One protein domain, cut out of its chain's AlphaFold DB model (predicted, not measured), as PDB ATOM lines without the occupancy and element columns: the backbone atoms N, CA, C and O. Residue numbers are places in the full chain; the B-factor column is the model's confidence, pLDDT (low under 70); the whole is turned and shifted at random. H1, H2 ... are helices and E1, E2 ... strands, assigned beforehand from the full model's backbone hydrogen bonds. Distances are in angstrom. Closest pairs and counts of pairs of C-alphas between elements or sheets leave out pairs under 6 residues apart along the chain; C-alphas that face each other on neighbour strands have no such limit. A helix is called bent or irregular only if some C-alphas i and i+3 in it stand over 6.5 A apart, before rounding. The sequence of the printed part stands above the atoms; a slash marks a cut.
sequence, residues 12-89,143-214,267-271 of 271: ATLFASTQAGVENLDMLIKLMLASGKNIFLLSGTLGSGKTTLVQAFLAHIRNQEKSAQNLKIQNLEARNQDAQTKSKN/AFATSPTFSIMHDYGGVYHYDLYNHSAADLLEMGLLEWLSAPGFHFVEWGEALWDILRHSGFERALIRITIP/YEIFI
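Overview. This is residues 12 to 89, 143 to 214 and 267 to 271 of the 271 residues of a protein of Helicobacter sp. CLO-3 (UniProt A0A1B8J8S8). A twisted sheet of seven strands runs through the middle of a compact body, with H1 and the first part of H2 over one face and H5 over the other, and H2 then runs on out of the body as one long arm, of which residues 62 to 89 stick out. The short helix H4 grazes the sheet, and H3 is off it, close to H5. The printed part has 155 residues, with five named helices and seven named strands in the order E1 H1 E2 H2 E3 E4 H3 H4 E5 H5 E6 E7; the mixed sheet has the order E1, E7, E6, E2, E5, E4, E3, and the class is mixed, helices and strands. The whole is loose, with a radius of gyration of the C-alphas of 19.5 A, and only just elongated, spanning 72 by 36 by 29 A, a length that the arm makes.

Along the chain. In the sheet, E1 is residues 14 to 21, 20.5 A long, and begins at C-alpha 14 at (-44.487, 27.606, 5.023). E7 is residues 267 to 270, and E6 is residues 206 to 212, 19.6 A long. E2 is residues 39 to 43, E5 residues 186 to 190, E4 residues 159 to 163 and E3 residues 153 to 155. The longest helix, H2, is residues 50 to 89, 59.1 A from C-alpha 50 at (-48.344, 36.410, -10.938) to C-alpha 89 at (-78.544, 77.775, 18.612). H1 is residues 26 to 34, 12.3 A, and H5 is residues 193 to 201, 14.3 A. H3 is residues 169 to 174 and H4 residues 177 to 181.

Arrangement. E1 and E3 are the edge strands. E5 is parallel to E2, with N 40 and O 187 2.7 A apart, and to E4, with N 160 and O 186 2.8 A apart. E6 is parallel to E2, with N 41 and O 207 2.8 A apart. E7 is antiparallel to E6, with N 270 and O 208 2.8 A apart, and to E1, with N 267 and O 18 2.8 A apart. E3 and E4 form a hairpin, antiparallel, with N 154 and O 161 2.9 A apart. These N and O pairs are within hydrogen-bond range. E4, H3, H4 and E5 make a strand-helix-strand unit, two parallel neighbour strands joined through helices, with a right-handed crossover. E1, H1, E2 and E5, H5, E6 are split units, with other strands between their two, and both crossovers are right-handed. There are three layers, helices on both faces of the sheet: H1 and H2 on one, H5 on the other. H2 touches H1 with residues 56 to 60 alone, about perpendicular at 86 degrees; the closest C-alphas, of Ile 29 and Phe 57, are 6.2 A apart. H5 has a height of 9.4 A over the sheet and lies over E2; their closest C-alphas, of Leu 41 and Glu 193, are 6.1 A apart. H3 and H5 are close but not clearly touching, the closest C-alphas, of Ala 169 and Ala 194, being 6.4 A apart. H3 and H4 meet only through their link. In H1, H2, H3 and H4 every O i to N i+4 pair is within hydrogen-bond range; in H5 3 of 5 are, and it is irregular, with C-alphas 194 and 197 7.3 A apart.

Size, cuts and confidence. The C-alphas farthest apart, of Asn 89 and Ala 170, are 72.1 A apart. Without residues 62 to 89, which stand free, the body spans 37 by 33 by 27 A. Residues 90 to 142 are not printed, and C-alphas 89 and 143 are 47.4 A apart across that cut; residues 215 to 266 are not printed either, and C-alphas 214 and 267 are 11.0 A apart. Of the links that are printed whole, E2 to H2 is short, the others are tight. The mean pLDDT of the printed part is 90.0; residues 89, 143 to 145, 147 and 149 to 151 are under 70.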
ATOM      1  N   ALA A  12     -36.759  27.777   3.820       89.69
ATOM      2  CA  ALA A  12     -38.021  28.455   3.611       89.69
ATOM      3  C   ALA A  12     -39.139  27.743   4.372       89.69
ATOM      4  O   ALA A  12     -39.424  26.562   4.150       89.69
ATOM      5  N   THR A  13     -39.797  28.477   5.263       92.69
ATOM      6  CA  THR A  13     -40.843  27.916   6.118       92.69
ATOM      7  C   THR A  13     -42.207  28.306   5.580       92.69
ATOM      8  O   THR A  13     -42.461  29.482   5.325       92.69
ATOM      9  N   LEU A  14     -43.106  27.330   5.417       94.81
ATOM     10  CA  LEU A  14     -44.487  27.606   5.023       94.81
ATOM     11  C   LEU A  14     -45.169  28.454   6.106       94.81
ATOM     12  O   LEU A  14     -45.383  27.995   7.226       94.81
ATOM     13  N   PHE A  15     -45.523  29.683   5.750       94.38
ATOM     14  CA  PHE A  15     -46.248  30.620   6.600       94.38
ATOM     15  C   PHE A  15     -47.759  30.401   6.508       94.38
ATOM     16  O   PHE A  15     -48.450  30.346   7.524       94.38
ATOM     17  N   ALA A  16     -48.279  30.270   5.287       94.88
ATOM     18  CA  ALA A  16     -49.697  30.054   5.037       94.88
ATOM     19  C   ALA A  16     -49.926  29.404   3.670       94.88
ATOM     20  O   ALA A  16     -49.141  29.589   2.742       94.88
ATOM     21  N   SER A  17     -51.045  28.695   3.537       94.12
ATOM     22  CA  SER A  17     -51.555  28.209   2.257       94.12
ATOM     23  C   SER A  17     -53.035  28.554   2.134       94.12
ATOM     24  O   SER A  17     -53.781  28.460   3.111       94.12
ATOM     25  N   THR A  18     -53.462  28.993   0.953       93.12
ATOM     26  CA  THR A  18     -54.863  29.302   0.661       93.12
ATOM     27  C   THR A  18     -55.205  28.954  -0.778       93.12
ATOM     28  O   THR A  18     -54.382  29.090  -1.683       93.12
ATOM     29  N   GLN A  19     -56.453  28.554  -1.003       91.44
ATOM     30  CA  GLN A  19     -57.004  28.385  -2.338       91.44
ATOM     31  C   GLN A  19     -57.901  29.578  -2.657       91.44
ATOM     32  O   GLN A  19     -58.744  29.966  -1.849       91.44
ATOM     33  N   ALA A  20     -57.698  30.189  -3.817       87.12
ATOM     34  CA  ALA A  20     -58.439  31.370  -4.223       87.12
ATOM     35  C   ALA A  20     -58.621  31.407  -5.741       87.12
ATOM     36  O   ALA A  20     -57.704  31.102  -6.505       87.12
ATOM     37  N   GLY A  21     -59.819  31.796  -6.178       86.44
ATOM     38  CA  GLY A  21     -60.042  32.188  -7.567       86.44
ATOM     39  C   GLY A  21     -59.339  33.510  -7.865       86.44
ATOM     40  O   GLY A  21     -59.071  34.300  -6.960       86.44
ATOM     41  N   VAL A  22     -59.066  33.763  -9.142       77.81
ATOM     42  CA  VAL A  22     -58.401  34.997  -9.597       77.81
ATOM     43  C   VAL A  22     -59.151  36.257  -9.154       77.81
ATOM     44  O   VAL A  22     -58.524  37.262  -8.834       77.81
ATOM     45  N   GLU A  23     -60.481  36.189  -9.075       80.19
ATOM     46  CA  GLU A  23     -61.321  37.317  -8.658       80.19
ATOM     47  C   GLU A  23     -61.384  37.536  -7.137       80.19
ATOM     48  O   GLU A  23     -61.870  38.572  -6.694       80.19
ATOM     49  N   ASN A  24     -60.900  36.596  -6.315       87.25
ATOM     50  CA  ASN A  24     -61.032  36.668  -4.857       87.25
ATOM     51  C   ASN A  24     -59.697  36.415  -4.143       87.25
ATOM     52  O   ASN A  24     -59.495  35.378  -3.515       87.25
ATOM     53  N   LEU A  25     -58.785  37.387  -4.238       93.19
ATOM     54  CA  LEU A  25     -57.436  37.323  -3.657       93.19
ATOM     55  C   LEU A  25     -57.297  38.062  -2.317       93.19
ATOM     56  O   LEU A  25     -56.208  38.132  -1.752       93.19
ATOM     57  N   ASP A  26     -58.392  38.576  -1.762       92.62
ATOM     58  CA  ASP A  26     -58.374  39.444  -0.581       92.62
ATOM     59  C   ASP A  26     -57.778  38.777   0.667       92.62
ATOM     60  O   ASP A  26     -57.013  39.399   1.406       92.62
ATOM     61  N   MET A  27     -58.101  37.502   0.912       93.00
ATOM     62  CA  MET A  27     -57.533  36.762   2.045       93.00
ATOM     63  C   MET A  27     -56.025  36.544   1.876       93.00
ATOM     64  O   MET A  27     -55.268  36.713   2.829       93.00
ATOM     65  N   LEU A  28     -55.581  36.225   0.658       96.25
ATOM     66  CA  LEU A  28     -54.162  36.076   0.339       96.25
ATOM     67  C   LEU A  28     -53.406  37.385   0.586       96.25
ATOM     68  O   LEU A  28     -52.375  37.372   1.250       96.25
ATOM     69  N   ILE A  29     -53.943  38.516   0.122       96.75
ATOM     70  CA  ILE A  29     -53.333  39.837   0.317       96.75
ATOM     71  C   ILE A  29     -53.223  40.173   1.810       96.75
ATOM     72  O   ILE A  29     -52.181  40.644   2.263       96.75
ATOM     73  N   LYS A  30     -54.251  39.865   2.609       95.38
ATOM     74  CA  LYS A  30     -54.194  40.042   4.071       95.38
ATOM     75  C   LYS A  30     -53.099  39.191   4.714       95.38
ATOM     76  O   LYS A  30     -52.390  39.692   5.582       95.38
ATOM     77  N   LEU A  31     -52.928  37.941   4.280       96.69
ATOM     78  CA  LEU A  31     -51.845  37.072   4.754       96.69
ATOM     79  C   LEU A  31     -50.464  37.612   4.351       96.69
ATOM     80  O   LEU A  31     -49.548  37.602   5.167       96.69
ATOM     81  N   MET A  32     -50.324  38.136   3.131       97.31
ATOM     82  CA  MET A  32     -49.093  38.790   2.678       97.31
ATOM     83  C   MET A  32     -48.734  39.983   3.568       97.31
ATOM     84  O   MET A  32     -47.608  40.064   4.048       97.31
ATOM     85  N   LEU A  33     -49.692  40.868   3.854       95.94
ATOM     86  CA  LEU A  33     -49.474  42.019   4.735       95.94
ATOM     87  C   LEU A  33     -49.154  41.584   6.176       95.94
ATOM     88  O   LEU A  33     -48.258  42.140   6.806       95.94
ATOM     89  N   ALA A  34     -49.836  40.552   6.683       95.56
ATOM     90  CA  ALA A  34     -49.603  40.007   8.020       95.56
ATOM     91  C   ALA A  34     -48.233  39.323   8.179       95.56
ATOM     92  O   ALA A  34     -47.751  39.194   9.302       95.56
ATOM     93  N   SER A  35     -47.591  38.909   7.080       95.19
ATOM     94  CA  SER A  35     -46.240  38.330   7.113       95.19
ATOM     95  C   SER A  35     -45.156  39.333   7.534       95.19
ATOM     96  O   SER A  35     -44.050  38.925   7.887       95.19
ATOM     97  N   GLY A  36     -45.448  40.639   7.469       95.31
ATOM     98  CA  GLY A  36     -44.492  41.712   7.753       95.31
ATOM     99  C   GLY A  36     -43.388  41.871   6.702       95.31
ATOM    100  O   GLY A  36     -42.489  42.685   6.887       95.31
ATOM    101  N   LYS A  37     -43.437  41.104   5.606       97.31
ATOM    102  CA  LYS A  37     -42.464  41.169   4.512       97.31
ATOM    103  C   LYS A  37     -42.857  42.249   3.513       97.31
ATOM    104  O   LYS A  37     -44.041  42.487   3.278       97.31
ATOM    105  N   ASN A  38     -41.856  42.874   2.903       97.38
ATOM    106  CA  ASN A  38     -42.061  43.903   1.890       97.38
ATOM    107  C   ASN A  38     -41.591  43.471   0.494       97.38
ATOM    108  O   ASN A  38     -42.054  44.039  -0.491       97.38
ATOM    109  N   ILE A  39     -40.733  42.450   0.385       98.38
ATOM    110  CA  ILE A  39     -40.321  41.876  -0.901       98.38
ATOM    111  C   ILE A  39     -41.001  40.520  -1.116       98.38
ATOM    112  O   ILE A  39     -40.755  39.556  -0.394       98.38
ATOM    113  N   PHE A  40     -41.838  40.430  -2.145       98.38
ATOM    114  CA  PHE A  40     -42.570  39.234  -2.540       98.38
ATOM    115  C   PHE A  40     -41.998  38.663  -3.840       98.38
ATOM    116  O   PHE A  40     -42.187  39.210  -4.928       98.38
ATOM    117  N   LEU A  41     -41.317  37.527  -3.731       97.69
ATOM    118  CA  LEU A  41     -40.845  36.750  -4.872       97.69
ATOM    119  C   LEU A  41     -42.006  35.888  -5.376       97.69
ATOM    120  O   LEU A  41     -42.581  35.119  -4.609       97.69
ATOM    121  N   LEU A  42     -42.377  36.007  -6.649       97.06
ATOM    122  CA  LEU A  42     -43.525  35.298  -7.211       97.06
ATOM    123  C   LEU A  42     -43.062  34.116  -8.065       97.06
ATOM    124  O   LEU A  42     -42.406  34.297  -9.094       97.06
ATOM    125  N   SER A  43     -43.464  32.914  -7.658       94.50
ATOM    126  CA  SER A  43     -43.147  31.650  -8.318       94.50
ATOM    127  C   SER A  43     -44.388  31.017  -8.927       94.50
ATOM    128  O   SER A  43     -45.433  30.924  -8.288       94.50
ATOM    129  N   GLY A  44     -44.289  30.548 -10.166       92.62
ATOM    130  CA  GLY A  44     -45.382  29.851 -10.839       92.62
ATOM    131  C   GLY A  44     -45.208  29.831 -12.350       92.62
ATOM    132  O   GLY A  44     -44.455  30.626 -12.915       92.62
ATOM    133  N   THR A  45     -45.914  28.922 -13.019       91.19
ATOM    134  CA  THR A  45     -45.842  28.743 -14.475       91.19
ATOM    135  C   THR A  45     -46.297  29.990 -15.247       91.19
ATOM    136  O   THR A  45     -46.873  30.935 -14.699       91.19
ATOM    137  N   LEU A  46     -46.031  30.045 -16.554       88.50
ATOM    138  CA  LEU A  46     -46.610  31.098 -17.392       88.50
ATOM    139  C   LEU A  46     -48.145  31.002 -17.343       88.50
ATOM    140  O   LEU A  46     -48.697  29.908 -17.419       88.50
ATOM    141  N   GLY A  47     -48.831  32.132 -17.162       87.69
ATOM    142  CA  GLY A  47     -50.284  32.144 -16.947       87.69
ATOM    143  C   GLY A  47     -50.724  31.770 -15.522       87.69
ATOM    144  O   GLY A  47     -51.920  31.810 -15.227       87.69
ATOM    145  N   SER A  48     -49.792  31.501 -14.594       90.12
ATOM    146  CA  SER A  48     -50.097  31.239 -13.177       90.12
ATOM    147  C   SER A  48     -50.640  32.442 -12.407       90.12
ATOM    148  O   SER A  48     -51.070  32.262 -11.274       90.12
ATOM    149  N   GLY A  49     -50.774  33.617 -13.027       91.81
ATOM    150  CA  GLY A  49     -51.492  34.751 -12.432       91.81
ATOM    151  C   GLY A  49     -50.627  35.610 -11.514       91.81
ATOM    152  O   GLY A  49     -51.162  36.329 -10.682       91.81
ATOM    153  N   LYS A  50     -49.298  35.561 -11.670       94.25
ATOM    154  CA  LYS A  50     -48.344  36.410 -10.938       94.25
ATOM    155  C   LYS A  50     -48.659  37.901 -11.111       94.25
ATOM    156  O   LYS A  50     -48.965  38.566 -10.130       94.25
ATOM    157  N   THR A  51     -48.719  38.390 -12.352       93.50
ATOM    158  CA  THR A  51     -49.137  39.772 -12.645       93.50
ATOM    159  C   THR A  51     -50.536  40.076 -12.108       93.50
ATOM    160  O   THR A  51     -50.785  41.166 -11.602       93.50
ATOM    161  N   THR A  52     -51.455  39.109 -12.160       93.25
ATOM    162  CA  THR A  52     -52.814  39.289 -11.633       93.25
ATOM    163  C   THR A  52     -52.836  39.449 -10.114       93.25
ATOM    164  O   THR A  52     -53.602  40.256  -9.596       93.25
ATOM    165  N   LEU A  53     -51.958  38.749  -9.393       95.19
ATOM    166  CA  LEU A  53     -51.775  38.951  -7.960       95.19
ATOM    167  C   LEU A  53     -51.271  40.367  -7.654       95.19
ATOM    168  O   LEU A  53     -51.795  41.007  -6.745       95.19
ATOM    169  N   VAL A  54     -50.320  40.887  -8.440       95.62
ATOM    170  CA  VAL A  54     -49.839  42.275  -8.300       95.62
ATOM    171  C   VAL A  54     -50.974  43.274  -8.543       95.62
ATOM    172  O   VAL A  54     -51.177  44.191  -7.748       95.62
ATOM    173  N   GLN A  55     -51.767  43.078  -9.601       92.75
ATOM    174  CA  GLN A  55     -52.939  43.911  -9.895       92.75
ATOM    175  C   GLN A  55     -53.954  43.902  -8.743       92.75
ATOM    176  O   GLN A  55     -54.443  44.961  -8.348       92.75
ATOM    177  N   ALA A  56     -54.256  42.725  -8.188       93.19
ATOM    178  CA  ALA A  56     -55.181  42.594  -7.068       93.19
ATOM    179  C   ALA A  56     -54.645  43.276  -5.801       93.19
ATOM    180  O   ALA A  56     -55.391  43.982  -5.122       93.19
ATOM    181  N   PHE A  57     -53.348  43.139  -5.515       95.38
ATOM    182  CA  PHE A  57     -52.698  43.821  -4.398       95.38
ATOM    183  C   PHE A  57     -52.778  45.349  -4.529       95.38
ATOM    184  O   PHE A  57     -53.173  46.036  -3.587       95.38
ATOM    185  N   LEU A  58     -52.488  45.883  -5.718       93.81
ATOM    186  CA  LEU A  58     -52.623  47.311  -6.016       93.81
ATOM    187  C   LEU A  58     -54.057  47.810  -5.823       93.81
ATOM    188  O   LEU A  58     -54.273  48.862  -5.220       93.81
ATOM    189  N   ALA A  59     -55.041  47.061  -6.323       91.38
ATOM    190  CA  ALA A  59     -56.448  47.393  -6.136       91.38
ATOM    191  C   ALA A  59     -56.821  47.409  -4.645       91.38
ATOM    192  O   ALA A  59     -57.495  48.336  -4.192       91.38
ATOM    193  N   HIS A  60     -56.333  46.434  -3.875       92.31
ATOM    194  CA  HIS A  60     -56.567  46.345  -2.439       92.31
ATOM    195  C   HIS A  60     -56.021  47.571  -1.693       92.31
ATOM    196  O   HIS A  60     -56.780  48.218  -0.972       92.31
ATOM    197  N   ILE A  61     -54.754  47.945  -1.905       90.00
ATOM    198  CA  ILE A  61     -54.154  49.122  -1.248       90.00
ATOM    199  C   ILE A  61     -54.901  50.407  -1.619       90.00
ATOM    200  O   ILE A  61     -55.312  51.156  -0.730       90.00
ATOM    201  N   ARG A  62     -55.179  50.633  -2.909       87.38
ATOM    202  CA  ARG A  62     -55.906  51.835  -3.362       87.38
ATOM    203  C   ARG A  62     -57.300  51.938  -2.748       87.38
ATOM    204  O   ARG A  62     -57.765  53.034  -2.434       87.38
ATOM    205  N   ASN A  63     -57.989  50.810  -2.585       88.12
ATOM    206  CA  ASN A  63     -59.311  50.787  -1.968       88.12
ATOM    207  C   ASN A  63     -59.241  51.123  -0.471       88.12
ATOM    208  O   ASN A  63     -60.114  51.846   0.019       88.12
ATOM    209  N   GLN A  64     -58.200  50.677   0.240       86.06
ATOM    210  CA  GLN A  64     -57.968  51.048   1.642       86.06
ATOM    211  C   GLN A  64     -57.717  52.555   1.786       86.06
ATOM    212  O   GLN A  64     -58.347  53.211   2.618       86.06
ATOM    213  N   GLU A  65     -56.872  53.131   0.931       85.56
ATOM    214  CA  GLU A  65     -56.576  54.568   0.934       85.56
ATOM    215  C   GLU A  65     -57.822  55.412   0.655       85.56
ATOM    216  O   GLU A  65     -58.132  56.330   1.417       85.56
ATOM    217  N   LYS A  66     -58.590  55.068  -0.388       84.81
ATOM    218  CA  LYS A  66     -59.857  55.747  -0.707       84.81
ATOM    219  C   LYS A  66     -60.847  55.672   0.449       84.81
ATOM    220  O   LYS A  66     -61.463  56.677   0.794       84.81
ATOM    221  N   SER A  67     -60.979  54.500   1.069       86.25
ATOM    222  CA  SER A  67     -61.877  54.298   2.212       86.25
ATOM    223  C   SER A  67     -61.467  55.167   3.405       86.25
ATOM    224  O   SER A  67     -62.315  55.820   4.014       86.25
ATOM    225  N   ALA A  68     -60.164  55.255   3.691       84.31
ATOM    226  CA  ALA A  68     -59.631  56.107   4.748       84.31
ATOM    227  C   ALA A  68     -59.835  57.606   4.466       84.31
ATOM    228  O   ALA A  68     -60.174  58.358   5.382       84.31
ATOM    229  N   GLN A  69     -59.663  58.054   3.216       85.31
ATOM    230  CA  GLN A  69     -59.914  59.449   2.834       85.31
ATOM    231  C   GLN A  69     -61.399  59.806   2.927       85.31
ATOM    232  O   GLN A  69     -61.745  60.826   3.522       85.31
ATOM    233  N   ASN A  70     -62.283  58.935   2.435       87.50
ATOM    234  CA  ASN A  70     -63.728  59.137   2.529       87.50
ATOM    235  C   ASN A  70     -64.184  59.251   3.990       87.50
ATOM    236  O   ASN A  70     -64.972  60.135   4.320       87.50
ATOM    237  N   LEU A  71     -63.636  58.423   4.885       90.38
ATOM    238  CA  LEU A  71     -63.947  58.495   6.311       90.38
ATOM    239  C   LEU A  71     -63.460  59.808   6.952       90.38
ATOM    240  O   LEU A  71     -64.149  60.378   7.797       90.38
ATOM    241  N   LYS A  72     -62.289  60.324   6.551       90.81
ATOM    242  CA  LYS A  72     -61.804  61.641   7.007       90.81
ATOM    243  C   LYS A  72     -62.733  62.766   6.556       90.81
ATOM    244  O   LYS A  72     -63.057  63.627   7.372       90.81
ATOM    245  N   ILE A  73     -63.178  62.738   5.298       89.62
ATOM    246  CA  ILE A  73     -64.107  63.728   4.736       89.62
ATOM    247  C   ILE A  73     -65.438  63.699   5.494       89.62
ATOM    248  O   ILE A  73     -65.862  64.734   6.002       89.62
ATOM    249  N   GLN A  74     -66.032  62.519   5.686       90.06
ATOM    250  CA  GLN A  74     -67.293  62.367   6.427       90.06
ATOM    251  C   GLN A  74     -67.195  62.892   7.868       90.06
ATOM    252  O   GLN A  74     -68.090  63.589   8.345       90.06
ATOM    253  N   ASN A  75     -66.084  62.617   8.560       89.81
ATOM    254  CA  ASN A  75     -65.861  63.123   9.916       89.81
ATOM    255  C   ASN A  75     -65.686  64.652   9.962       89.81
ATOM    256  O   ASN A  75     -66.095  65.290  10.935       89.81
ATOM    257  N   LEU A  76     -65.075  65.254   8.937       91.50
ATOM    258  CA  LEU A  76     -64.955  66.711   8.813       91.50
ATOM    259  C   LEU A  76     -66.316  67.361   8.534       91.50
ATOM    260  O   LEU A  76     -66.649  68.369   9.154       91.50
ATOM    261  N   GLU A  77     -67.119  66.766   7.652       92.75
ATOM    262  CA  GLU A  77     -68.471  67.236   7.338       92.75
ATOM    263  C   GLU A  77     -69.393  67.180   8.562       92.75
ATOM    264  O   GLU A  77     -70.055  68.174   8.867       92.75
ATOM    265  N   ALA A  78     -69.365  66.079   9.323       90.12
ATOM    266  CA  ALA A  78     -70.123  65.942  10.567       90.12
ATOM    267  C   ALA A  78     -69.733  67.017  11.600       90.12
ATOM    268  O   ALA A  78     -70.595  67.691  12.165       90.12
ATOM    269  N   ARG A  79     -68.427  67.264  11.783       89.75
ATOM    270  CA  ARG A  79     -67.923  68.329  12.671       89.75
ATOM    271  C   ARG A  79     -68.378  69.725  12.249       89.75
ATOM    272  O   ARG A  79     -68.706  70.543  13.107       89.75
ATOM    273  N   ASN A  80     -68.397  70.001  10.948       88.69
ATOM    274  CA  ASN A  80     -68.841  71.290  10.423       88.69
ATOM    275  C   ASN A  80     -70.355  71.490  10.610       88.69
ATOM    276  O   ASN A  80     -70.780  72.593  10.955       88.69
ATOM    277  N   GLN A  81     -71.168  70.440  10.449       86.00
ATOM    278  CA  GLN A  81     -72.611  70.488  10.720       86.00
ATOM    279  C   GLN A  81     -72.914  70.725  12.210       86.00
ATOM    280  O   GLN A  81     -73.759  71.563  12.543       86.00
ATOM    281  N   ASP A  82     -72.177  70.072  13.112       86.75
ATOM    282  CA  ASP A  82     -72.284  70.285  14.562       86.75
ATOM    283  C   ASP A  82     -71.883  71.712  14.976       86.75
ATOM    284  O   ASP A  82     -72.506  72.326  15.847       86.75
ATOM    285  N   ALA A  83     -70.845  72.272  14.349       82.31
ATOM    286  CA  ALA A  83     -70.416  73.645  14.603       82.31
ATOM    287  C   ALA A  83     -71.463  74.669  14.126       82.31
ATOM    288  O   ALA A  83     -71.782  75.612  14.852       82.31
ATOM    289  N   GLN A  84     -72.050  74.463  12.942       79.94
ATOM    290  CA  GLN A  84     -73.094  75.341  12.402       79.94
ATOM    291  C   GLN A  84     -74.395  75.282  13.213       79.94
ATOM    292  O   GLN A  84     -75.030  76.315  13.424       79.94
ATOM    293  N   THR A  85     -74.793  74.104  13.695       74.50
ATOM    294  CA  THR A  85     -75.979  73.955  14.557       74.50
ATOM    295  C   THR A  85     -75.768  74.579  15.936       74.50
ATOM    296  O   THR A  85     -76.666  75.257  16.433       74.50
ATOM    297  N   LYS A  86     -74.569  74.458  16.525       75.12
ATOM    298  CA  LYS A  86     -74.218  75.180  17.761       75.12
ATOM    299  C   LYS A  86     -74.206  76.698  17.578       75.12
ATOM    300  O   LYS A  86     -74.722  77.391  18.447       75.12
ATOM    301  N   SER A  87     -73.683  77.208  16.459       73.00
ATOM    302  CA  SER A  87     -73.689  78.651  16.166       73.00
ATOM    303  C   SER A  87     -75.112  79.193  15.995       73.00
ATOM    304  O   SER A  87     -75.454  80.204  16.599       73.00
ATOM    305  N   LYS A  88     -75.980  78.473  15.269       72.31
ATOM    306  CA  LYS A  88     -77.397  78.848  15.097       72.31
ATOM    307  C   LYS A  88     -78.190  78.814  16.408       72.31
ATOM    308  O   LYS A  88     -79.044  79.669  16.617       72.31
ATOM    309  N   ASN A  89     -77.903  77.857  17.294       64.44
ATOM    310  CA  ASN A  89     -78.544  77.775  18.612       64.44
ATOM    311  C   ASN A  89     -78.018  78.828  19.604       64.44
ATOM    312  O   ASN A  89     -78.749  79.254  20.492       64.44
ATOM    313  N   ALA A 143     -54.788  52.553 -14.402       56.22
ATOM    314  CA  ALA A 143     -55.999  51.833 -13.995       56.22
ATOM    315  C   ALA A 143     -55.724  50.355 -13.665       56.22
ATOM    316  O   ALA A 143     -56.344  49.808 -12.756       56.22
ATOM    317  N   PHE A 144     -54.744  49.751 -14.344       63.12
ATOM    318  CA  PHE A 144     -54.286  48.385 -14.116       63.12
ATOM    319  C   PHE A 144     -52.764  48.310 -14.278       63.12
ATOM    320  O   PHE A 144     -52.206  48.947 -15.172       63.12
ATOM    321  N   ALA A 145     -52.096  47.528 -13.429       68.50
ATOM    322  CA  ALA A 145     -50.699  47.166 -13.655       68.50
ATOM    323  C   ALA A 145     -50.581  46.232 -14.860       68.50
ATOM    324  O   ALA A 145     -51.440  45.383 -15.085       68.50
ATOM    325  N   THR A 146     -49.508  46.366 -15.623       74.44
ATOM    326  CA  THR A 146     -49.161  45.477 -16.735       74.44
ATOM    327  C   THR A 146     -47.799  44.868 -16.457       74.44
ATOM    328  O   THR A 146     -46.983  45.491 -15.776       74.44
ATOM    329  N   SER A 147     -47.549  43.653 -16.960       60.47
ATOM    330  CA  SER A 147     -46.261  43.013 -16.701       60.47
ATOM    331  C   SER A 147     -45.106  43.840 -17.292       60.47
ATOM    332  O   SER A 147     -45.151  44.154 -18.487       60.47
ATOM    333  N   PRO A 148     -44.061  44.151 -16.504       74.62
ATOM    334  CA  PRO A 148     -42.838  44.814 -16.943       74.62
ATOM    335  C   PRO A 148     -41.918  43.917 -17.797       74.62
ATOM    336  O   PRO A 148     -40.716  44.129 -17.868       74.62
ATOM    337  N   THR A 149     -42.436  42.910 -18.506       65.88
ATOM    338  CA  THR A 149     -41.597  41.953 -19.259       65.88
ATOM    339  C   THR A 149     -40.650  42.622 -20.275       65.88
ATOM    340  O   THR A 149     -39.595  42.070 -20.584       65.88
ATOM    341  N   PHE A 150     -41.016  43.800 -20.802       65.69
ATOM    342  CA  PHE A 150     -40.198  44.598 -21.733       65.69
ATOM    343  C   PHE A 150     -39.523  45.827 -21.096       65.69
ATOM    344  O   PHE A 150     -38.675  46.448 -21.732       65.69
ATOM    345  N   SER A 151     -39.878  46.161 -19.855       69.50
ATOM    346  CA  SER A 151     -39.343  47.285 -19.083       69.50
ATOM    347  C   SER A 151     -39.046  46.754 -17.691       69.50
ATOM    348  O   SER A 151     -39.991  46.570 -16.959       69.50
ATOM    349  N   ILE A 152     -37.790  46.507 -17.311       75.31
ATOM    350  CA  ILE A 152     -37.389  45.732 -16.107       75.31
ATOM    351  C   ILE A 152     -38.250  45.959 -14.845       75.31
ATOM    352  O   ILE A 152     -38.496  45.007 -14.100       75.31
ATOM    353  N   MET A 153     -38.702  47.193 -14.598       89.44
ATOM    354  CA  MET A 153     -39.545  47.557 -13.462       89.44
ATOM    355  C   MET A 153     -40.644  48.562 -13.850       89.44
ATOM    356  O   MET A 153     -40.407  49.486 -14.630       89.44
ATOM    357  N   HIS A 154     -41.819  48.430 -13.230       91.12
ATOM    358  CA  HIS A 154     -42.831  49.483 -13.113       91.12
ATOM    359  C   HIS A 154     -42.978  49.951 -11.653       91.12
ATOM    360  O   HIS A 154     -43.009  49.126 -10.741       91.12
ATOM    361  N   ASP A 155     -43.111  51.264 -11.444       91.31
ATOM    362  CA  ASP A 155     -43.444  51.877 -10.151       91.31
ATOM    363  C   ASP A 155     -44.898  52.368 -10.167       91.31
ATOM    364  O   ASP A 155     -45.309  53.137 -11.038       91.31
ATOM    365  N   TYR A 156     -45.675  51.911  -9.187       90.44
ATOM    366  CA  TYR A 156     -47.071  52.276  -8.990       90.44
ATOM    367  C   TYR A 156     -47.291  53.104  -7.716       90.44
ATOM    368  O   TYR A 156     -48.328  52.957  -7.070       90.44
ATOM    369  N   GLY A 157     -46.338  53.965  -7.354       87.44
ATOM    370  CA  GLY A 157     -46.428  54.849  -6.191       87.44
ATOM    371  C   GLY A 157     -46.074  54.129  -4.892       87.44
ATOM    372  O   GLY A 157     -46.855  54.151  -3.946       87.44
ATOM    373  N   GLY A 158     -44.921  53.451  -4.862       90.62
ATOM    374  CA  GLY A 158     -44.469  52.666  -3.699       90.62
ATOM    375  C   GLY A 158     -44.872  51.188  -3.747       90.62
ATOM    376  O   GLY A 158     -44.675  50.446  -2.783       90.62
ATOM    377  N   VAL A 159     -45.417  50.743  -4.880       94.88
ATOM    378  CA  VAL A 159     -45.516  49.327  -5.234       94.88
ATOM    379  C   VAL A 159     -44.715  49.110  -6.508       94.88
ATOM    380  O   VAL A 159     -45.104  49.565  -7.584       94.88
ATOM    381  N   TYR A 160     -43.594  48.414  -6.373       95.56
ATOM    382  CA  TYR A 160     -42.639  48.154  -7.440       95.56
ATOM    383  C   TYR A 160     -42.856  46.752  -7.992       95.56
ATOM    384  O   TYR A 160     -42.864  45.771  -7.247       95.56
ATOM    385  N   HIS A 161     -43.024  46.638  -9.301       95.44
ATOM    386  CA  HIS A 161     -43.228  45.367  -9.987       95.44
ATOM    387  C   HIS A 161     -42.058  45.114 -10.928       95.44
ATOM    388  O   HIS A 161     -41.757  45.958 -11.764       95.44
ATOM    389  N   TYR A 162     -41.418  43.956 -10.792       95.00
ATOM    390  CA  TYR A 162     -40.298  43.494 -11.605       95.00
ATOM    391  C   TYR A 162     -40.681  42.180 -12.287       95.00
ATOM    392  O   TYR A 162     -41.311  41.319 -11.665       95.00
ATOM    393  N   ASP A 163     -40.259  41.994 -13.535       92.62
ATOM    394  CA  ASP A 163     -40.425  40.729 -14.252       92.62
ATOM    395  C   ASP A 163     -39.072  40.209 -14.744       92.62
ATOM    396  O   ASP A 163     -38.473  40.732 -15.684       92.62
ATOM    397  N   LEU A 164     -38.587  39.151 -14.088       91.00
ATOM    398  CA  LEU A 164     -37.281  38.550 -14.350       91.00
ATOM    399  C   LEU A 164     -37.324  37.477 -15.433       91.00
ATOM    400  O   LEU A 164     -36.345  36.751 -15.607       91.00
ATOM    401  N   TYR A 165     -38.427  37.328 -16.171       87.56
ATOM    402  CA  TYR A 165     -38.569  36.236 -17.134       87.56
ATOM    403  C   TYR A 165     -37.417  36.174 -18.155       87.56
ATOM    404  O   TYR A 165     -36.922  35.078 -18.434       87.56
ATOM    405  N   ASN A 166     -36.955  37.337 -18.634       87.12
ATOM    406  CA  ASN A 166     -35.906  37.477 -19.653       87.12
ATOM    407  C   ASN A 166     -34.520  37.861 -19.104       87.12
ATOM    408  O   ASN A 166     -33.599  38.057 -19.892       87.12
ATOM    409  N   HIS A 167     -34.358  37.961 -17.785       86.00
ATOM    410  CA  HIS A 167     -33.101  38.353 -17.150       86.00
ATOM    411  C   HIS A 167     -32.647  37.292 -16.145       86.00
ATOM    412  O   HIS A 167     -33.466  36.655 -15.472       86.00
ATOM    413  N   SER A 168     -31.336  37.083 -16.029       86.19
ATOM    414  CA  SER A 168     -30.806  36.282 -14.931       86.19
ATOM    415  C   SER A 168     -30.742  37.113 -13.644       86.19
ATOM    416  O   SER A 168     -30.727  38.344 -13.670       86.19
ATOM    417  N   ALA A 169     -30.697  36.432 -12.495       86.38
ATOM    418  CA  ALA A 169     -30.487  37.107 -11.217       86.38
ATOM    419  C   ALA A 169     -29.140  37.850 -11.183       86.38
ATOM    420  O   ALA A 169     -29.069  38.933 -10.616       86.38
ATOM    421  N   ALA A 170     -28.098  37.295 -11.814       88.38
ATOM    422  CA  ALA A 170     -26.779  37.916 -11.879       88.38
ATOM    423  C   ALA A 170     -26.814  39.241 -12.654       88.38
ATOM    424  O   ALA A 170     -26.376  40.253 -12.115       88.38
ATOM    425  N   ASP A 171     -27.425  39.248 -13.847       88.69
ATOM    426  CA  ASP A 171     -27.524  40.454 -14.684       88.69
ATOM    427  C   ASP A 171     -28.169  41.608 -13.909       88.69
ATOM    428  O   ASP A 171     -27.693  42.736 -13.926       88.69
ATOM    429  N   LEU A 172     -29.248  41.328 -13.175       87.19
ATOM    430  CA  LEU A 172     -29.968  42.372 -12.449       87.19
ATOM    431  C   LEU A 172     -29.246  42.852 -11.197       87.19
ATOM    432  O   LEU A 172     -29.365  44.024 -10.843       87.19
ATOM    433  N   LEU A 173     -28.487  41.982 -10.528       90.38
ATOM    434  CA  LEU A 173     -27.633  42.408  -9.421       90.38
ATOM    435  C   LEU A 173     -26.562  43.386  -9.910       90.38
ATOM    436  O   LEU A 173     -26.354  44.407  -9.258       90.38
ATOM    437  N   GLU A 174     -25.954  43.130 -11.072       92.62
ATOM    438  CA  GLU A 174     -25.004  44.058 -11.703       92.62
ATOM    439  C   GLU A 174     -25.660  45.386 -12.108       92.62
ATOM    440  O   GLU A 174     -25.023  46.435 -12.043       92.62
ATOM    441  N   MET A 175     -26.946  45.363 -12.461       90.69
ATOM    442  CA  MET A 175     -27.729  46.566 -12.767       90.69
ATOM    443  C   MET A 175     -28.172  47.365 -11.529       90.69
ATOM    444  O   MET A 175     -28.819  48.399 -11.686       90.69
ATOM    445  N   GLY A 176     -27.843  46.916 -10.312       92.00
ATOM    446  CA  GLY A 176     -28.191  47.620  -9.076       92.00
ATOM    447  C   GLY A 176     -29.537  47.216  -8.465       92.00
ATOM    448  O   GLY A 176     -30.107  47.981  -7.692       92.00
ATOM    449  N   LEU A 177     -30.050  46.008  -8.744       94.19
ATOM    450  CA  LEU A 177     -31.335  45.528  -8.206       94.19
ATOM    451  C   LEU A 177     -31.466  45.692  -6.681       94.19
ATOM    452  O   LEU A 177     -32.551  46.005  -6.198       94.19
ATOM    453  N   LEU A 178     -30.388  45.500  -5.914       95.56
ATOM    454  CA  LEU A 178     -30.428  45.657  -4.453       95.56
ATOM    455  C   LEU A 178     -30.721  47.100  -4.023       95.56
ATOM    456  O   LEU A 178     -31.414  47.313  -3.031       95.56
ATOM    457  N   GLU A 179     -30.237  48.088  -4.776       95.12
ATOM    458  CA  GLU A 179     -30.535  49.499  -4.523       95.12
ATOM    459  C   GLU A 179     -32.014  49.778  -4.788       95.12
ATOM    460  O   GLU A 179     -32.683  50.420  -3.982       95.12
ATOM    461  N   TRP A 180     -32.562  49.212  -5.867       95.31
ATOM    462  CA  TRP A 180     -33.985  49.347  -6.186       95.31
ATOM    463  C   TRP A 180     -34.876  48.686  -5.134       95.31
ATOM    464  O   TRP A 180     -35.878  49.269  -4.733       95.31
ATOM    465  N   LEU A 181     -34.502  47.497  -4.651       96.81
ATOM    466  CA  LEU A 181     -35.215  46.782  -3.585       96.81
ATOM    467  C   LEU A 181     -35.075  47.445  -2.205       96.81
ATOM    468  O   LEU A 181     -35.788  47.071  -1.279       96.81
ATOM    469  N   SER A 182     -34.161  48.409  -2.059       96.06
ATOM    470  CA  SER A 182     -34.008  49.205  -0.835       96.06
ATOM    471  C   SER A 182     -34.968  50.394  -0.771       96.06
ATOM    472  O   SER A 182     -35.073  51.031   0.278       96.06
ATOM    473  N   ALA A 183     -35.659  50.716  -1.870       95.81
ATOM    474  CA  ALA A 183     -36.672  51.762  -1.859       95.81
ATOM    475  C   ALA A 183     -37.813  51.399  -0.884       95.81
ATOM    476  O   ALA A 183     -38.180  50.233  -0.758       95.81
ATOM    477  N   PRO A 184     -38.391  52.369  -0.160       95.38
ATOM    478  CA  PRO A 184     -39.503  52.087   0.737       95.38
ATOM    479  C   PRO A 184     -40.754  51.721  -0.069       95.38
ATOM    480  O   PRO A 184     -41.172  52.467  -0.952       95.38
ATOM    481  N   GLY A 185     -41.385  50.600   0.268       95.62
ATOM    482  CA  GLY A 185     -42.596  50.147  -0.408       95.62
ATOM    483  C   GLY A 185     -42.708  48.632  -0.456       95.62
ATOM    484  O   GLY A 185     -41.999  47.916   0.253       95.62
ATOM    485  N   PHE A 186     -43.616  48.149  -1.302       97.81
ATOM    486  CA  PHE A 186     -43.774  46.727  -1.591       97.81
ATOM    487  C   PHE A 186     -43.149  46.387  -2.939       97.81
ATOM    488  O   PHE A 186     -43.430  47.041  -3.939       97.81
ATOM    489  N   HIS A 187     -42.351  45.328  -2.983       98.12
ATOM    490  CA  HIS A 187     -41.673  44.872  -4.190       98.12
ATOM    491  C   HIS A 187     -42.221  43.513  -4.599       98.12
ATOM    492  O   HIS A 187     -42.259  42.585  -3.798       98.12
ATOM    493  N   PHE A 188     -42.609  43.379  -5.858       98.19
ATOM    494  CA  PHE A 188     -43.119  42.149  -6.445       98.19
ATOM    495  C   PHE A 188     -42.188  41.711  -7.556       98.19
ATOM    496  O   PHE A 188     -42.105  42.376  -8.586       98.19
ATOM    497  N   VAL A 189     -41.498  40.593  -7.360       97.00
ATOM    498  CA  VAL A 189     -40.501  40.096  -8.311       97.00
ATOM    499  C   VAL A 189     -41.010  38.808  -8.942       97.00
ATOM    500  O   VAL A 189     -40.927  37.733  -8.342       97.00
ATOM    501  N   GLU A 190     -41.554  38.892 -10.156       95.31
ATOM    502  CA  GLU A 190     -41.906  37.696 -10.921       95.31
ATOM    503  C   GLU A 190     -40.651  36.930 -11.311       95.31
ATOM    504  O   GLU A 190     -39.678  37.537 -11.744       95.31
ATOM    505  N   TRP A 191     -40.685  35.599 -11.180       93.38
ATOM    506  CA  TRP A 191     -39.534  34.727 -11.462       93.38
ATOM    507  C   TRP A 191     -38.317  35.013 -10.569       93.38
ATOM    508  O   TRP A 191     -37.164  34.850 -10.978       93.38
ATOM    509  N   GLY A 192     -38.586  35.472  -9.343       93.19
ATOM    510  CA  GLY A 192     -37.583  35.901  -8.376       93.19
ATOM    511  C   GLY A 192     -37.005  34.794  -7.493       93.19
ATOM    512  O   GLY A 192     -36.243  35.107  -6.589       93.19
ATOM    513  N   GLU A 193     -37.327  33.515  -7.699       92.69
ATOM    514  CA  GLU A 193     -36.942  32.429  -6.779       92.69
ATOM    515  C   GLU A 193     -35.427  32.327  -6.569       92.69
ATOM    516  O   GLU A 193     -34.965  32.064  -5.462       92.69
ATOM    517  N   ALA A 194     -34.649  32.603  -7.618       91.06
ATOM    518  CA  ALA A 194     -33.187  32.611  -7.561       91.06
ATOM    519  C   ALA A 194     -32.612  33.703  -6.637       91.06
ATOM    520  O   ALA A 194     -31.452  33.624  -6.244       91.06
ATOM    521  N   LEU A 195     -33.407  34.716  -6.278       92.88
ATOM    522  CA  LEU A 195     -33.009  35.778  -5.357       92.88
ATOM    523  C   LEU A 195     -33.213  35.396  -3.888       92.88
ATOM    524  O   LEU A 195     -32.779  36.152  -3.022       92.88
ATOM    525  N   TRP A 196     -33.853  34.257  -3.585       94.50
ATOM    526  CA  TRP A 196     -34.208  33.880  -2.213       94.50
ATOM    527  C   TRP A 196     -33.013  33.949  -1.263       94.50
ATOM    528  O   TRP A 196     -33.048  34.700  -0.292       94.50
ATOM    529  N   ASP A 197     -31.938  33.216  -1.543       92.38
ATOM    530  CA  ASP A 197     -30.781  33.209  -0.650       92.38
ATOM    531  C   ASP A 197     -30.027  34.541  -0.705       92.38
ATOM    532  O   ASP A 197     -29.554  35.027   0.318       92.38
ATOM    533  N   ILE A 198     -29.949  35.182  -1.872       93.38
ATOM    534  CA  ILE A 198     -29.215  36.442  -2.052       93.38
ATOM    535  C   ILE A 198     -29.817  37.542  -1.175       93.38
ATOM    536  O   ILE A 198     -29.110  38.185  -0.402       93.38
ATOM    537  N   LEU A 199     -31.137  37.708  -1.226       95.31
ATOM    538  CA  LEU A 199     -31.850  38.687  -0.413       95.31
ATOM    539  C   LEU A 199     -31.746  38.370   1.083       95.31
ATOM    540  O   LEU A 199     -31.624  39.295   1.881       95.31
ATOM    541  N   ARG A 200     -31.707  37.084   1.466       93.50
ATOM    542  CA  ARG A 200     -31.451  36.671   2.855       93.50
ATOM    543  C   ARG A 200     -30.136  37.215   3.377       93.50
ATOM    544  O   ARG A 200     -30.102  37.850   4.426       93.50
ATOM    545  N   HIS A 201     -29.060  36.921   2.655       93.88
ATOM    546  CA  HIS A 201     -27.707  37.253   3.081       93.88
ATOM    547  C   HIS A 201     -27.460  38.763   3.039       93.88
ATOM    548  O   HIS A 201     -26.674  39.270   3.831       93.88
ATOM    549  N   SER A 202     -28.187  39.480   2.180       95.38
ATOM    550  CA  SER A 202     -28.163  40.940   2.095       95.38
ATOM    551  C   SER A 202     -29.074  41.645   3.115       95.38
ATOM    552  O   SER A 202     -29.133  42.870   3.112       95.38
ATOM    553  N   GLY A 203     -29.773  40.910   3.992       95.69
ATOM    554  CA  GLY A 203     -30.576  41.488   5.079       95.69
ATOM    555  C   GLY A 203     -31.977  41.962   4.679       95.69
ATOM    556  O   GLY A 203     -32.594  42.725   5.416       95.69
ATOM    557  N   PHE A 204     -32.493  41.519   3.531       96.88
ATOM    558  CA  PHE A 204     -33.827  41.882   3.066       96.88
ATOM    559  C   PHE A 204     -34.909  40.949   3.623       96.88
ATOM    560  O   PHE A 204     -34.844  39.716   3.507       96.88
ATOM    561  N   GLU A 205     -35.960  41.567   4.159       95.19
ATOM    562  CA  GLU A 205     -37.190  40.893   4.561       95.19
ATOM    563  C   GLU A 205     -37.995  40.491   3.324       95.19
ATOM    564  O   GLU A 205     -38.466  41.320   2.546       95.19
ATOM    565  N   ARG A 206     -38.162  39.183   3.132       96.81
ATOM    566  CA  ARG A 206     -38.779  38.627   1.929       96.81
ATOM    567  C   ARG A 206     -39.752  37.501   2.237       96.81
ATOM    568  O   ARG A 206     -39.623  36.825   3.255       96.81
ATOM    569  N   ALA A 207     -40.678  37.290   1.316       97.69
ATOM    570  CA  ALA A 207     -41.513  36.106   1.228       97.69
ATOM    571  C   ALA A 207     -41.504  35.569  -0.206       97.69
ATOM    572  O   ALA A 207     -41.359  36.319  -1.172       97.69
ATOM    573  N   LEU A 208     -41.696  34.263  -0.346       97.56
ATOM    574  CA  LEU A 208     -41.911  33.599  -1.622       97.56
ATOM    575  C   LEU A 208     -43.379  33.203  -1.711       97.56
ATOM    576  O   LEU A 208     -43.887  32.512  -0.835       97.56
ATOM    577  N   ILE A 209     -44.044  33.599  -2.788       97.38
ATOM    578  CA  ILE A 209     -45.421  33.215  -3.080       97.38
ATOM    579  C   ILE A 209     -45.397  32.240  -4.246       97.38
ATOM    580  O   ILE A 209     -45.135  32.618  -5.390       97.38
ATOM    581  N   ARG A 210     -45.676  30.973  -3.956       95.50
ATOM    582  CA  ARG A 210     -45.845  29.933  -4.966       95.50
ATOM    583  C   ARG A 210     -47.300  29.880  -5.402       95.50
ATOM    584  O   ARG A 210     -48.184  29.717  -4.569       95.50
ATOM    585  N   ILE A 211     -47.527  29.988  -6.708       94.75
ATOM    586  CA  ILE A 211     -48.847  29.930  -7.329       94.75
ATOM    587  C   ILE A 211     -48.947  28.675  -8.190       94.75
ATOM    588  O   ILE A 211     -48.262  28.547  -9.212       94.75
ATOM    589  N   THR A 212     -49.842  27.777  -7.797       93.19
ATOM    590  CA  THR A 212     -50.082  26.497  -8.464       93.19
ATOM    591  C   THR A 212     -51.498  26.472  -9.030       93.19
ATOM    592  O   THR A 212     -52.472  26.704  -8.313       93.19
ATOM    593  N   ILE A 213     -51.617  26.183 -10.327       89.75
ATOM    594  CA  ILE A 213     -52.907  25.912 -10.970       89.75
ATOM    595  C   ILE A 213     -53.195  24.411 -10.792       89.75
ATOM    596  O   ILE A 213     -52.316  23.608 -11.116       89.75
ATOM    597  N   PRO A 214     -54.372  24.004 -10.286       82.06
ATOM    598  CA  PRO A 214     -54.775  22.606 -10.265       82.06
ATOM    599  C   PRO A 214     -54.756  22.050 -11.688       82.06
ATOM    600  O   PRO A 214     -55.385  22.602 -12.590       82.06
ATOM    601  N   TYR A 267     -52.154  29.068  -3.419       95.62
ATOM    602  CA  TYR A 267     -51.128  30.033  -3.069       95.62
ATOM    603  C   TYR A 267     -50.469  29.597  -1.773       95.62
ATOM    604  O   TYR A 267     -51.144  29.463  -0.754       95.62
ATOM    605  N   GLU A 268     -49.158  29.410  -1.807       95.75
ATOM    606  CA  GLU A 268     -48.351  29.073  -0.638       95.75
ATOM    607  C   GLU A 268     -47.358  30.204  -0.386       95.75
ATOM    608  O   GLU A 268     -46.605  30.584  -1.285       95.75
ATOM    609  N   ILE A 269     -47.380  30.757   0.825       96.56
ATOM    610  CA  ILE A 269     -46.471  31.814   1.263       96.56
ATOM    611  C   ILE A 269     -45.378  31.166   2.105       96.56
ATOM    612  O   ILE A 269     -45.680  30.534   3.116       96.56
ATOM    613  N   PHE A 270     -44.123  31.367   1.722       96.75
ATOM    614  CA  PHE A 270     -42.951  30.955   2.486       96.75
ATOM    615  C   PHE A 270     -42.191  32.184   2.990       96.75
ATOM    616  O   PHE A 270     -42.088  33.171   2.258       96.75
ATOM    617  N   ILE A 271     -41.661  32.120   4.213       94.44
ATOM    618  CA  ILE A 271     -40.864  33.177   4.868       94.44
ATOM    619  C   ILE A 271     -39.505  32.668   5.345       94.44
ATOM    620  O   ILE A 271     -39.348  31.430   5.472       94.44
TER     621      ILE A 271